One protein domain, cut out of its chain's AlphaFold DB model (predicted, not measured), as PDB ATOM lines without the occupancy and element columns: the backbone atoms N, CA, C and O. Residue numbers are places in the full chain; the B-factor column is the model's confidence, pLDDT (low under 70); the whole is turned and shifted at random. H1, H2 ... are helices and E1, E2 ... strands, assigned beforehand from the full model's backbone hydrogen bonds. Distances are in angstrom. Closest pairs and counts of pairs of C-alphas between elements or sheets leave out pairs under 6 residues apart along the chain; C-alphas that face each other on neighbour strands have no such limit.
ATOM      1  N   SER A  27      57.569  41.715  91.459       59.97
ATOM      2  CA  SER A  27      57.350  40.622  90.506       59.97
ATOM      3  C   SER A  27      56.174  39.753  90.963       59.97
ATOM      4  O   SER A  27      56.276  38.951  91.890       59.97
ATOM      5  N   SER A  28      55.016  39.907  90.311       69.81
ATOM      6  CA  SER A  28      53.909  38.965  90.503       69.81
ATOM      7  C   SER A  28      54.295  37.619  89.886       69.81
ATOM      8  O   SER A  28      54.555  37.518  88.681       69.81
ATOM      9  N   SER A  29      54.388  36.583  90.718       81.50
ATOM     10  CA  SER A  29      54.702  35.228  90.274       81.50
ATOM     11  C   SER A  29      53.922  34.185  91.066       81.50
ATOM     12  O   SER A  29      53.637  34.359  92.251       81.50
ATOM     13  N   PHE A  30      53.556  33.096  90.396       86.00
ATOM     14  CA  PHE A  30      52.936  31.929  91.014       86.00
ATOM     15  C   PHE A  30      53.291  30.659  90.241       86.00
ATOM     16  O   PHE A  30      53.645  30.703  89.061       86.00
ATOM     17  N   SER A  31      53.189  29.512  90.908       86.06
ATOM     18  CA  SER A  31      53.383  28.203  90.293       86.06
ATOM     19  C   SER A  31      52.544  27.157  91.013       86.06
ATOM     20  O   SER A  31      52.553  27.098  92.241       86.06
ATOM     21  N   PHE A  32      51.841  26.341  90.237       83.38
ATOM     22  CA  PHE A  32      51.037  25.220  90.698       83.38
ATOM     23  C   PHE A  32      51.546  23.945  90.026       83.38
ATOM     24  O   PHE A  32      51.582  23.856  88.796       83.38
ATOM     25  N   LYS A  33      51.972  22.987  90.853       82.44
ATOM     26  CA  LYS A  33      52.418  21.646  90.430       82.44
ATOM     27  C   LYS A  33      51.383  20.562  90.725       82.44
ATOM     28  O   LYS A  33      51.317  19.586  89.995       82.44
ATOM     29  N   THR A  34      50.603  20.763  91.782       81.31
ATOM     30  CA  THR A  34      49.486  19.910  92.183       81.31
ATOM     31  C   THR A  34      48.312  20.829  92.484       81.31
ATOM     32  O   THR A  34      48.500  21.881  93.101       81.31
ATOM     33  N   PHE A  35      47.120  20.469  92.026       83.56
ATOM     34  CA  PHE A  35      45.940  21.328  92.077       83.56
ATOM     35  C   PHE A  35      44.971  20.931  93.197       83.56
ATOM     36  O   PHE A  35      44.434  21.804  93.860       83.56
ATOM     37  N   GLY A  36      44.786  19.638  93.471       75.88
ATOM     38  CA  GLY A  36      43.860  19.161  94.511       75.88
ATOM     39  C   GLY A  36      44.451  19.054  95.919       75.88
ATOM     40  O   GLY A  36      43.695  18.952  96.877       75.88
ATOM     41  N   GLU A  37      45.778  19.089  96.065       79.19
ATOM     42  CA  GLU A  37      46.446  18.980  97.374       79.19
ATOM     43  C   GLU A  37      46.785  20.339  98.010       79.19
ATOM     44  O   GLU A  37      47.075  20.394  99.203       79.19
ATOM     45  N   ASP A  38      46.762  21.447  97.252       78.88
ATOM     46  CA  ASP A  38      46.999  22.779  97.830       78.88
ATOM     47  C   ASP A  38      45.724  23.246  98.557       78.88
ATOM     48  O   ASP A  38      44.727  23.542  97.892       78.88
ATOM     49  N   PRO A  39      45.734  23.402  99.898       78.25
ATOM     50  CA  PRO A  39      44.563  23.864 100.650       78.25
ATOM     51  C   PRO A  39      44.126  25.282 100.255       78.25
ATOM     52  O   PRO A  39      43.013  25.701 100.555       78.25
ATOM     53  N   ASN A  40      44.986  26.040  99.567       81.75
ATOM     54  CA  ASN A  40      44.665  27.366  99.058       81.75
ATOM     55  C   ASN A  40      44.222  27.361  97.589       81.75
ATOM     56  O   ASN A  40      43.998  28.448  97.048       81.75
ATOM     57  N   PHE A  41      44.121  26.204  96.927       84.31
ATOM     58  CA  PHE A  41      43.780  26.113  95.508       84.31
ATOM     59  C   PHE A  41      42.480  26.856  95.197       84.31
ATOM     60  O   PHE A  41      42.489  27.809  94.419       84.31
ATOM     61  N   GLU A  42      41.393  26.520  95.892       83.06
ATOM     62  CA  GLU A  42      40.082  27.141  95.666       83.06
ATOM     63  C   GLU A  42      40.067  28.642  95.983       83.06
ATOM     64  O   GLU A  42      39.319  29.412  95.378       83.06
ATOM     65  N   SER A  43      40.930  29.096  96.898       86.12
ATOM     66  CA  SER A  43      41.066  30.522  97.224       86.12
ATOM     67  C   SER A  43      41.820  31.313  96.147       86.12
ATOM     68  O   SER A  43      41.613  32.518  96.003       86.12
ATOM     69  N   LYS A  44      42.689  30.652  95.370       90.25
ATOM     70  CA  LYS A  44      43.581  31.283  94.382       90.25
ATOM     71  C   LYS A  44      43.155  31.050  92.938       90.25
ATOM     72  O   LYS A  44      43.539  31.838  92.079       90.25
ATOM     73  N   ILE A  45      42.410  29.986  92.661       92.56
ATOM     74  CA  ILE A  45      42.037  29.561  91.315       92.56
ATOM     75  C   ILE A  45      40.514  29.518  91.192       92.56
ATOM     76  O   ILE A  45      39.798  29.131  92.115       92.56
ATOM     77  N   ALA A  46      40.013  29.964  90.046       94.50
ATOM     78  CA  ALA A  46      38.636  29.783  89.617       94.50
ATOM     79  C   ALA A  46      38.602  28.870  88.389       94.50
ATOM     80  O   ALA A  46      39.406  29.032  87.468       94.50
ATOM     81  N   LEU A  47      37.658  27.933  88.386       95.94
ATOM     82  CA  LEU A  47      37.354  27.064  87.256       95.94
ATOM     83  C   LEU A  47      35.982  27.450  86.705       95.94
ATOM     84  O   LEU A  47      35.063  27.736  87.471       95.94
ATOM     85  N   TYR A  48      35.861  27.486  85.382       96.62
ATOM     86  CA  TYR A  48      34.636  27.861  84.683       96.62
ATOM     87  C   TYR A  48      34.344  26.900  83.532       96.62
ATOM     88  O   TYR A  48      35.268  26.361  82.915       96.62
ATOM     89  N   GLY A  49      33.062  26.772  83.190       96.44
ATOM     90  CA  GLY A  49      32.596  25.851  82.156       96.44
ATOM     91  C   GLY A  49      32.771  24.404  82.601       96.44
ATOM     92  O   GLY A  49      32.497  24.072  83.751       96.44
ATOM     93  N   ASP A  50      33.281  23.569  81.704       96.88
ATOM     94  CA  ASP A  50      33.525  22.145  81.952       96.88
ATOM     95  C   ASP A  50      34.823  21.872  82.735       96.88
ATOM     96  O   ASP A  50      35.170  20.715  83.002       96.88
ATOM     97  N   ALA A  51      35.568  22.929  83.079       97.00
ATOM     98  CA  ALA A  51      36.860  22.797  83.725       97.00
ATOM     99  C   ALA A  51      36.723  22.255  85.153       97.00
ATOM    100  O   ALA A  51      36.003  22.817  85.977       97.00
ATOM    101  N   HIS A  52      37.472  21.202  85.466       95.31
ATOM    102  CA  HIS A  52      37.506  20.605  86.797       95.31
ATOM    103  C   HIS A  52      38.884  20.019  87.104       95.31
ATOM    104  O   HIS A  52      39.722  19.819  86.221       95.31
ATOM    105  N   VAL A  53      39.131  19.763  88.384       94.38
ATOM    106  CA  VAL A  53      40.330  19.053  88.826       94.38
ATOM    107  C   VAL A  53      40.102  17.551  88.647       94.38
ATOM    108  O   VAL A  53      39.117  17.017  89.152       94.38
ATOM    109  N   ALA A  54      41.007  16.882  87.937       92.38
ATOM    110  CA  ALA A  54      40.966  15.449  87.653       92.38
ATOM    111  C   ALA A  54      42.199  14.735  88.244       92.38
ATOM    112  O   ALA A  54      43.034  15.355  88.912       92.38
ATOM    113  N   ASP A  55      42.282  13.415  88.045       91.06
ATOM    114  CA  ASP A  55      43.394  12.551  88.465       91.06
ATOM    115  C   ASP A  55      43.862  12.809  89.904       91.06
ATOM    116  O   ASP A  55      45.007  13.193  90.153       91.06
ATOM    117  N   HIS A  56      42.945  12.644  90.865       88.94
ATOM    118  CA  HIS A  56      43.196  12.828  92.302       88.94
ATOM    119  C   HIS A  56      43.792  14.191  92.690       88.94
ATOM    120  O   HIS A  56      44.439  14.306  93.726       88.94
ATOM    121  N   GLY A  57      43.590  15.238  91.887       88.88
ATOM    122  CA  GLY A  57      44.179  16.542  92.174       88.88
ATOM    123  C   GLY A  57      45.429  16.870  91.373       88.88
ATOM    124  O   GLY A  57      45.965  17.966  91.527       88.88
ATOM    125  N   SER A  58      45.926  15.957  90.544       90.06
ATOM    126  CA  SER A  58      47.194  16.162  89.843       90.06
ATOM    127  C   SER A  58      47.069  17.031  88.591       90.06
ATOM    128  O   SER A  58      48.046  17.674  88.211       90.06
ATOM    129  N   VAL A  59      45.886  17.117  87.974       93.88
ATOM    130  CA  VAL A  59      45.690  17.861  86.719       93.88
ATOM    131  C   VAL A  59      44.403  18.676  86.728       93.88
ATOM    132  O   VAL A  59      43.431  18.332  87.397       93.88
ATOM    133  N   ILE A  60      44.378  19.749  85.939       95.50
ATOM    134  CA  ILE A  60      43.135  20.439  85.582       95.50
ATOM    135  C   ILE A  60      42.740  19.989  84.183       95.50
ATOM    136  O   ILE A  60      43.472  20.225  83.223       95.50
ATOM    137  N   GLN A  61      41.569  19.382  84.057       97.12
ATOM    138  CA  GLN A  61      40.966  19.093  82.769       97.12
ATOM    139  C   GLN A  61      40.117  20.296  82.358       97.12
ATOM    140  O   GLN A  61      39.171  20.646  83.053       97.12
ATOM    141  N   LEU A  62      40.465  20.956  81.250       96.94
ATOM    142  CA  LEU A  62      39.726  22.115  80.737       96.94
ATOM    143  C   LEU A  62      38.516  21.717  79.890       96.94
ATOM    144  O   LEU A  62      37.548  22.467  79.841       96.94
ATOM    145  N   THR A  63      38.581  20.581  79.193       97.50
ATOM    146  CA  THR A  63      37.509  20.129  78.299       97.50
ATOM    147  C   THR A  63      37.241  18.640  78.452       97.50
ATOM    148  O   THR A  63      38.142  17.846  78.721       97.50
ATOM    149  N   ASN A  64      35.985  18.253  78.268       95.69
ATOM    150  CA  ASN A  64      35.521  16.870  78.272       95.69
ATOM    151  C   ASN A  64      35.703  16.218  76.899       95.69
ATOM    152  O   ASN A  64      35.790  16.908  75.887       95.69
ATOM    153  N   SER A  65      35.725  14.883  76.844       95.00
ATOM    154  CA  SER A  65      35.889  14.107  75.599       95.00
ATOM    155  C   SER A  65      34.607  14.096  74.747       95.00
ATOM    156  O   SER A  65      34.053  13.056  74.400       95.00
ATOM    157  N   VAL A  66      34.073  15.283  74.467       93.94
ATOM    158  CA  VAL A  66      32.828  15.526  73.737       93.94
ATOM    159  C   VAL A  66      32.979  16.753  72.843       93.94
ATOM    160  O   VAL A  66      33.832  17.617  73.070       93.94
ATOM    161  N   LYS A  67      32.113  16.833  71.832       94.94
ATOM    162  CA  LYS A  67      31.984  18.018  70.979       94.94
ATOM    163  C   LYS A  67      31.420  19.179  71.787       94.94
ATOM    164  O   LYS A  67      30.606  18.970  72.680       94.94
ATOM    165  N   TRP A  68      31.828  20.391  71.430       94.25
ATOM    166  CA  TRP A  68      31.355  21.641  72.027       94.25
ATOM    167  C   TRP A  68      31.612  21.778  73.532       94.25
ATOM    168  O   TRP A  68      30.937  22.556  74.196       94.25
ATOM    169  N   SER A  69      32.611  21.070  74.068       96.50
ATOM    170  CA  SER A  69      33.089  21.310  75.431       96.50
ATOM    171  C   SER A  69      33.964  22.559  75.486       96.50
ATOM    172  O   SER A  69      34.757  22.800  74.569       96.50
ATOM    173  N   ALA A  70      33.834  23.338  76.557       96.81
ATOM    174  CA  ALA A  70      34.658  24.512  76.799       96.81
ATOM    175  C   ALA A  70      34.883  24.720  78.295       96.81
ATOM    176  O   ALA A  70      33.962  24.605  79.103       96.81
ATOM    177  N   GLY A  71      36.100  25.111  78.654       97.56
ATOM    178  CA  GLY A  71      36.426  25.424  80.034       97.56
ATOM    179  C   GLY A  71      37.590  26.387  80.164       97.56
ATOM    180  O   GLY A  71      38.354  26.640  79.224       97.56
ATOM    181  N   ARG A  72      37.689  26.974  81.354       96.81
ATOM    182  CA  ARG A  72      38.690  27.983  81.693       96.81
ATOM    183  C   ARG A  72      39.182  27.794  83.118       96.81
ATOM    184  O   ARG A  72      38.395  27.538  84.022       96.81
ATOM    185  N   VAL A  73      40.475  28.023  83.309       96.00
ATOM    186  CA  VAL A  73      41.107  28.220  84.615       96.00
ATOM    187  C   VAL A  73      41.598  29.662  84.722       96.00
ATOM    188  O   VAL A  73      42.122  30.214  83.756       96.00
ATOM    189  N   MET A  74      41.421  30.291  85.880       95.12
ATOM    190  CA  MET A  74      41.775  31.691  86.116       95.12
ATOM    191  C   MET A  74      42.418  31.860  87.489       95.12
ATOM    192  O   MET A  74      41.940  31.308  88.477       95.12
ATOM    193  N   TYR A  75      43.489  32.644  87.560       93.19
ATOM    194  CA  TYR A  75      44.102  33.042  88.819       93.19
ATOM    195  C   TYR A  75      43.338  34.237  89.389       93.19
ATOM    196  O   TYR A  75      43.235  35.278  88.747       93.19
ATOM    197  N   LYS A  76      42.782  34.077  90.592       92.00
ATOM    198  CA  LYS A  76      41.861  35.029  91.230       92.00
ATOM    199  C   LYS A  76      42.530  36.300  91.738       92.00
ATOM    200  O   LYS A  76      41.827  37.243  92.077       92.00
ATOM    201  N   LYS A  77      43.859  36.330  91.867       90.25
ATOM    202  CA  LYS A  77      44.542  37.546  92.320       90.25
ATOM    203  C   LYS A  77      44.860  38.430  91.116       90.25
ATOM    204  O   LYS A  77      45.479  37.923  90.174       90.25
ATOM    205  N   PRO A  78      44.498  39.721  91.159       88.00
ATOM    206  CA  PRO A  78      44.799  40.637  90.075       88.00
ATOM    207  C   PRO A  78      46.311  40.789  89.901       88.00
ATOM    208  O   PRO A  78      47.083  40.781  90.868       88.00
ATOM    209  N   ILE A  79      46.737  40.910  88.650       85.00
ATOM    210  CA  ILE A  79      48.129  41.085  88.257       85.00
ATOM    211  C   ILE A  79      48.297  42.517  87.783       85.00
ATOM    212  O   ILE A  79      47.671  42.953  86.824       85.00
ATOM    213  N   LYS A  80      49.191  43.237  88.455       78.25
ATOM    214  CA  LYS A  80      49.630  44.554  88.011       78.25
ATOM    215  C   LYS A  80      50.675  44.364  86.924       78.25
ATOM    216  O   LYS A  80      51.737  43.797  87.185       78.25
ATOM    217  N   LEU A  81      50.349  44.794  85.715       75.50
ATOM    218  CA  LEU A  81      51.299  44.882  84.617       75.50
ATOM    219  C   LEU A  81      51.887  46.290  84.666       75.50
ATOM    220  O   LEU A  81      51.145  47.262  84.650       75.50
ATOM    221  N   VAL A  82      53.204  46.395  84.791       69.06
ATOM    222  CA  VAL A  82      53.921  47.669  84.724       69.06
ATOM    223  C   VAL A  82      55.040  47.461  83.722       69.06
ATOM    224  O   VAL A  82      55.870  46.571  83.910       69.06
ATOM    225  N   GLU A  83      55.031  48.240  82.649       65.69
ATOM    226  CA  GLU A  83      56.128  48.297  81.691       65.69
ATOM    227  C   GLU A  83      56.861  49.618  81.919       65.69
ATOM    228  O   GLU A  83      56.222  50.625  82.206       65.69
ATOM    229  N   ASP A  84      58.195  49.614  81.899       61.72
ATOM    230  CA  ASP A  84      59.018  50.751  82.326       61.72
ATOM    231  C   ASP A  84      58.459  52.105  81.819       61.72
ATOM    232  O   ASP A  84      58.443  52.396  80.624       61.72
ATOM    233  N   SER A  85      58.034  52.947  82.770       58.81
ATOM    234  CA  SER A  85      57.401  54.274  82.618       58.81
ATOM    235  C   SER A  85      55.961  54.351  82.090       58.81
ATOM    236  O   SER A  85      55.369  55.424  82.206       58.81
ATOM    237  N   ILE A  86      55.376  53.257  81.598       63.81
ATOM    238  CA  ILE A  86      53.982  53.203  81.143       63.81
ATOM    239  C   ILE A  86      53.165  52.409  82.159       63.81
ATOM    240  O   ILE A  86      53.316  51.194  82.314       63.81
ATOM    241  N   ASP A  87      52.274  53.112  82.857       67.88
ATOM    242  CA  ASP A  87      51.263  52.448  83.665       67.88
ATOM    243  C   ASP A  87      50.226  51.821  82.739       67.88
ATOM    244  O   ASP A  87      49.302  52.470  82.240       67.88
ATOM    245  N   LEU A  88      50.414  50.530  82.499       71.38
ATOM    246  CA  LEU A  88      49.524  49.730  81.689       71.38
ATOM    247  C   LEU A  88      48.107  49.708  82.280       71.38
ATOM    248  O   LEU A  88      47.179  49.571  81.499       71.38
ATOM    249  N   ALA A  89      47.892  49.945  83.584       73.00
ATOM    250  CA  ALA A  89      46.547  49.998  84.178       73.00
ATOM    251  C   ALA A  89      45.613  51.001  83.475       73.00
ATOM    252  O   ALA A  89      44.418  50.736  83.325       73.00
ATOM    253  N   THR A  90      46.173  52.089  82.938       69.88
ATOM    254  CA  THR A  90      45.425  53.101  82.178       69.88
ATOM    255  C   THR A  90      44.759  52.532  80.918       69.88
ATOM    256  O   THR A  90      43.639  52.921  80.582       69.88
ATOM    257  N   LEU A  91      45.378  51.545  80.255       75.19
ATOM    258  CA  LEU A  91      44.804  50.856  79.089       75.19
ATOM    259  C   LEU A  91      43.546  50.064  79.437       75.19
ATOM    260  O   LEU A  91      42.632  49.952  78.618       75.19
ATOM    261  N   TRP A  92      43.500  49.522  80.650       79.62
ATOM    262  CA  TRP A  92      42.364  48.768  81.168       79.62
ATOM    263  C   TRP A  92      41.418  49.639  81.997       79.62
ATOM    264  O   TRP A  92      40.573  49.097  82.693       79.62
ATOM    265  N   LYS A  93      41.508  50.976  81.910       82.25
ATOM    266  CA  LYS A  93      40.648  51.909  82.668       82.25
ATOM    267  C   LYS A  93      40.674  51.648  84.180       82.25
ATOM    268  O   LYS A  93      39.635  51.709  84.834       82.25
ATOM    269  N   ASP A  94      41.848  51.314  84.706       79.19
ATOM    270  CA  ASP A  94      42.052  50.954  86.113       79.19
ATOM    271  C   ASP A  94      41.266  49.706  86.565       79.19
ATOM    272  O   ASP A  94      41.112  49.455  87.762       79.19
ATOM    273  N   GLU A  95      40.783  48.891  85.619       84.62
ATOM    274  CA  GLU A  95      40.163  47.604  85.913       84.62
ATOM    275  C   GLU A  95      41.211  46.549  86.292       84.62
ATOM    276  O   GLU A  95      42.368  46.555  85.861       84.62
ATOM    277  N   GLU A  96      40.782  45.597  87.118       87.12
ATOM    278  CA  GLU A  96      41.622  44.492  87.554       87.12
ATOM    279  C   GLU A  96      41.922  43.529  86.398       87.12
ATOM    280  O   GLU A  96      41.026  42.952  85.777       87.12
ATOM    281  N   VAL A  97      43.211  43.303  86.141       86.44
ATOM    282  CA  VAL A  97      43.673  42.354  85.125       86.44
ATOM    283  C   VAL A  97      43.979  41.011  85.776       86.44
ATOM    284  O   VAL A  97      44.667  40.932  86.792       86.44
ATOM    285  N   PHE A  98      43.519  39.929  85.158       89.88
ATOM    286  CA  PHE A  98      43.733  38.563  85.634       89.88
ATOM    287  C   PHE A  98      44.339  37.697  84.535       89.88
ATOM    288  O   PHE A  98      44.187  37.973  83.346       89.88
ATOM    289  N   VAL A  99      44.986  36.603  84.931       91.81
ATOM    290  CA  VAL A  99      45.592  35.647  83.997       91.81
ATOM    291  C   VAL A  99      44.877  34.306  84.096       91.81
ATOM    292  O   VAL A  99      44.559  33.826  85.184       91.81
ATOM    293  N   GLY A 100      44.617  33.696  82.943       94.69
ATOM    294  CA  GLY A 100      43.917  32.425  82.835       94.69
ATOM    295  C   GLY A 100      44.234  31.699  81.535       94.69
ATOM    296  O   GLY A 100      44.803  32.277  80.611       94.69
ATOM    297  N   LEU A 101      43.857  30.426  81.478       95.88
ATOM    298  CA  LEU A 101      43.955  29.577  80.295       95.88
ATOM    299  C   LEU A 101      42.558  29.071  79.942       95.88
ATOM    300  O   LEU A 101      41.780  28.717  80.828       95.88
ATOM    301  N   SER A 102      42.241  29.029  78.653       96.50
ATOM    302  CA  SER A 102      40.957  28.543  78.147       96.50
ATOM    303  C   SER A 102      41.161  27.572  76.999       96.50
ATOM    304  O   SER A 102      42.058  27.767  76.183       96.50
ATOM    305  N   SER A 103      40.290  26.572  76.908       96.38
ATOM    306  CA  SER A 103      40.268  25.617  75.804       96.38
ATOM    307  C   SER A 103      38.830  25.286  75.411       96.38
ATOM    308  O   SER A 103      37.914  25.387  76.230       96.38
ATOM    309  N   SER A 104      38.633  24.915  74.146       96.06
ATOM    310  CA  SER A 104      37.335  24.536  73.594       96.06
ATOM    311  C   SER A 104      37.491  23.519  72.470       96.06
ATOM    312  O   SER A 104      38.361  23.676  71.615       96.06
ATOM    313  N   ASN A 105      36.604  22.528  72.416       91.38
ATOM    314  CA  ASN A 105      36.769  21.368  71.542       91.38
ATOM    315  C   ASN A 105      36.103  21.477  70.166       91.38
ATOM    316  O   ASN A 105      36.356  20.634  69.308       91.38
ATOM    317  N   GLY A 106      35.268  22.486  69.903       91.00
ATOM    318  CA  GLY A 106      34.565  22.608  68.619       91.00
ATOM    319  C   GLY A 106      33.871  21.296  68.212       91.00
ATOM    320  O   GLY A 106      33.077  20.749  68.970       91.00
ATOM    321  N   ASN A 107      34.207  20.747  67.041       93.31
ATOM    322  CA  ASN A 107      33.681  19.458  66.559       93.31
ATOM    323  C   ASN A 107      34.573  18.236  66.902       93.31
ATOM    324  O   ASN A 107      34.305  17.129  66.434       93.31
ATOM    325  N   SER A 108      35.640  18.426  67.680       91.50
ATOM    326  CA  SER A 108      36.546  17.373  68.155       91.50
ATOM    327  C   SER A 108      36.079  16.812  69.503       91.50
ATOM    328  O   SER A 108      35.311  17.450  70.215       91.50
ATOM    329  N   SER A 109      36.556  15.622  69.867       92.94
ATOM    330  CA  SER A 109      36.387  15.021  71.199       92.94
ATOM    331  C   SER A 109      37.705  14.964  71.982       92.94
ATOM    332  O   SER A 109      37.833  14.191  72.920       92.94
ATOM    333  N   GLN A 110      38.723  15.727  71.584       94.25
ATOM    334  CA  GLN A 110      40.009  15.753  72.287       94.25
ATOM    335  C   GLN A 110      39.906  16.480  73.626       94.25
ATOM    336  O   GLN A 110      39.334  17.552  73.707       94.25
ATOM    337  N   THR A 111      40.511  15.944  74.675       93.88
ATOM    338  CA  THR A 111      40.556  16.581  75.997       93.88
ATOM    339  C   THR A 111      41.813  17.428  76.158       93.88
ATOM    340  O   THR A 111      42.900  17.023  75.746       93.88
ATOM    341  N   CYS A 112      41.683  18.588  76.798       95.44
ATOM    342  CA  CYS A 112      42.810  19.451  77.140       95.44
ATOM    343  C   CYS A 112      43.094  19.382  78.644       95.44
ATOM    344  O   CYS A 112      42.209  19.654  79.454       95.44
ATOM    345  N   PHE A 113      44.335  19.048  79.000       95.75
ATOM    346  CA  PHE A 113      44.793  18.945  80.382       95.75
ATOM    347  C   PHE A 113      45.908  19.945  80.665       95.75
ATOM    348  O   PHE A 113      46.783  20.183  79.831       95.75
ATOM    349  N   ILE A 114      45.899  20.495  81.873       95.12
ATOM    350  CA  ILE A 114      46.978  21.303  82.427       95.12
ATOM    351  C   ILE A 114      47.609  20.502  83.561       95.12
ATOM    352  O   ILE A 114      46.981  20.272  84.591       95.12
ATOM    353  N   HIS A 115      48.868  20.114  83.368       93.06
ATOM    354  CA  HIS A 115      49.667  19.412  84.377       93.06
ATOM    355  C   HIS A 115      50.446  20.371  85.279       93.06
ATOM    356  O   HIS A 115      50.708  20.076  86.438       93.06
ATOM    357  N   LEU A 116      50.850  21.519  84.738       91.19
ATOM    358  CA  LEU A 116      51.627  22.512  85.461       91.19
ATOM    359  C   LEU A 116      51.270  23.889  84.938       91.19
ATOM    360  O   LEU A 116      51.174  24.100  83.728       91.19
ATOM    361  N   TRP A 117      51.113  24.835  85.855       91.56
ATOM    362  CA  TRP A 117      50.871  26.216  85.484       91.56
ATOM    363  C   TRP A 117      51.705  27.150  86.338       91.56
ATOM    364  O   TRP A 117      51.561  27.212  87.556       91.56
ATOM    365  N   SER A 118      52.586  27.889  85.675       90.44
ATOM    366  CA  SER A 118      53.404  28.909  86.309       90.44
ATOM    367  C   SER A 118      53.330  30.200  85.528       90.44
ATOM    368  O   SER A 118      53.432  30.196  84.300       90.44
ATOM    369  N   PHE A 119      53.235  31.300  86.255       89.12
ATOM    370  CA  PHE A 119      53.300  32.639  85.710       89.12
ATOM    371  C   PHE A 119      54.418  33.399  86.406       89.12
ATOM    372  O   PHE A 119      54.566  33.342  87.630       89.12
ATOM    373  N   LYS A 120      55.209  34.122  85.619       86.12
ATOM    374  CA  LYS A 120      56.259  34.995  86.125       86.12
ATOM    375  C   LYS A 120      56.275  36.265  85.295       86.12
ATOM    376  O   LYS A 120      56.646  36.222  84.125       86.12
ATOM    377  N   LEU A 121      55.922  37.384  85.920       79.62
ATOM    378  CA  LEU A 121      56.166  38.691  85.332       79.62
ATOM    379  C   LEU A 121      57.670  38.983  85.412       79.62
ATOM    380  O   LEU A 121      58.261  38.935  86.493       79.62
ATOM    381  N   ARG A 122      58.302  39.220  84.262       74.12
ATOM    382  CA  ARG A 122      59.722  39.569  84.176       74.12
ATOM    383  C   ARG A 122      59.835  41.055  83.867       74.12
ATOM    384  O   ARG A 122      59.222  41.514  82.912       74.12
ATOM    385  N   GLN A 123      60.675  41.759  84.619       69.19
ATOM    386  CA  GLN A 123      61.126  43.085  84.225       69.19
ATOM    387  C   GLN A 123      62.228  42.914  83.180       69.19
ATOM    388  O   GLN A 123      63.260  42.288  83.439       69.19
ATOM    389  N   VAL A 124      61.961  43.370  81.960       67.12
ATOM    390  CA  VAL A 124      62.923  43.295  80.863       67.12
ATOM    391  C   VAL A 124      63.577  44.666  80.723       67.12
ATOM    392  O   VAL A 124      62.853  45.654  80.638       67.12
ATOM    393  N   PRO A 125      64.920  44.761  80.708       66.12
ATOM    394  CA  PRO A 125      65.586  46.036  80.506       66.12
ATOM    395  C   PRO A 125      65.154  46.663  79.182       66.12
ATOM    396  O   PRO A 125      65.190  45.999  78.145       66.12
TER     397      PRO A 125
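What this domain is: This is residues 27 to 125 of the 219 residues of a protein of Gossypium barbadense (UniProt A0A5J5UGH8). What is the picture? There is little regular structure: a small antiparallel sheet, E2 - E5 - E6, with the antiparallel pair E1 and E7 across a gap, hairpin E3 and E4 near one end and H2 far out at the other. How ordered is it? Of 99 printed residues, 39 are in named elements, E1 H1 E2 E3 E4 E5 H2 E6 E7, class mixed; it is only just loose, close to compact, with radius of gyration of the C-alphas 15.6 A and spans 46 by 32 by 24 A.

Where its parts are: What comes first? E1, residues 29 to 32, begins at C-alpha 29 (54.702, 35.228, 90.274); H1 is 41 to 44, E2 45 to 49, E3 52 to 54, E4 59 to 61. What follows? E5, 70 to 75, is 17.5 A long; then H2, 88 to 92, E6, 100 to 104, and E7, 117 to 120.

How they stand to each other: Which strands pair? Within hydrogen-bond range are N 46 and O 74 of E2 and E5, 2.8 A, N 71 and O 103 of E5 and E6, 3.0 A, N 30 and O 119 of E1 and E7, 3.0 A, and N 52 and O 61 of hairpin E3 and E4, 3.0 A. And the helices? H1, too short for an O i to N i+4 pair, only grazes the sheet; H2 is not on it, with 0 of 1 such pairs but 2 of 2 O i to N i+3 pairs within range.

The domain as a whole: Which links are long? E5 to H2 and E6 to E7; the printed part has no cut. Where is confidence low? Residues 27 to 28, 82 to 87, 90 and 123 to 125 are under 70.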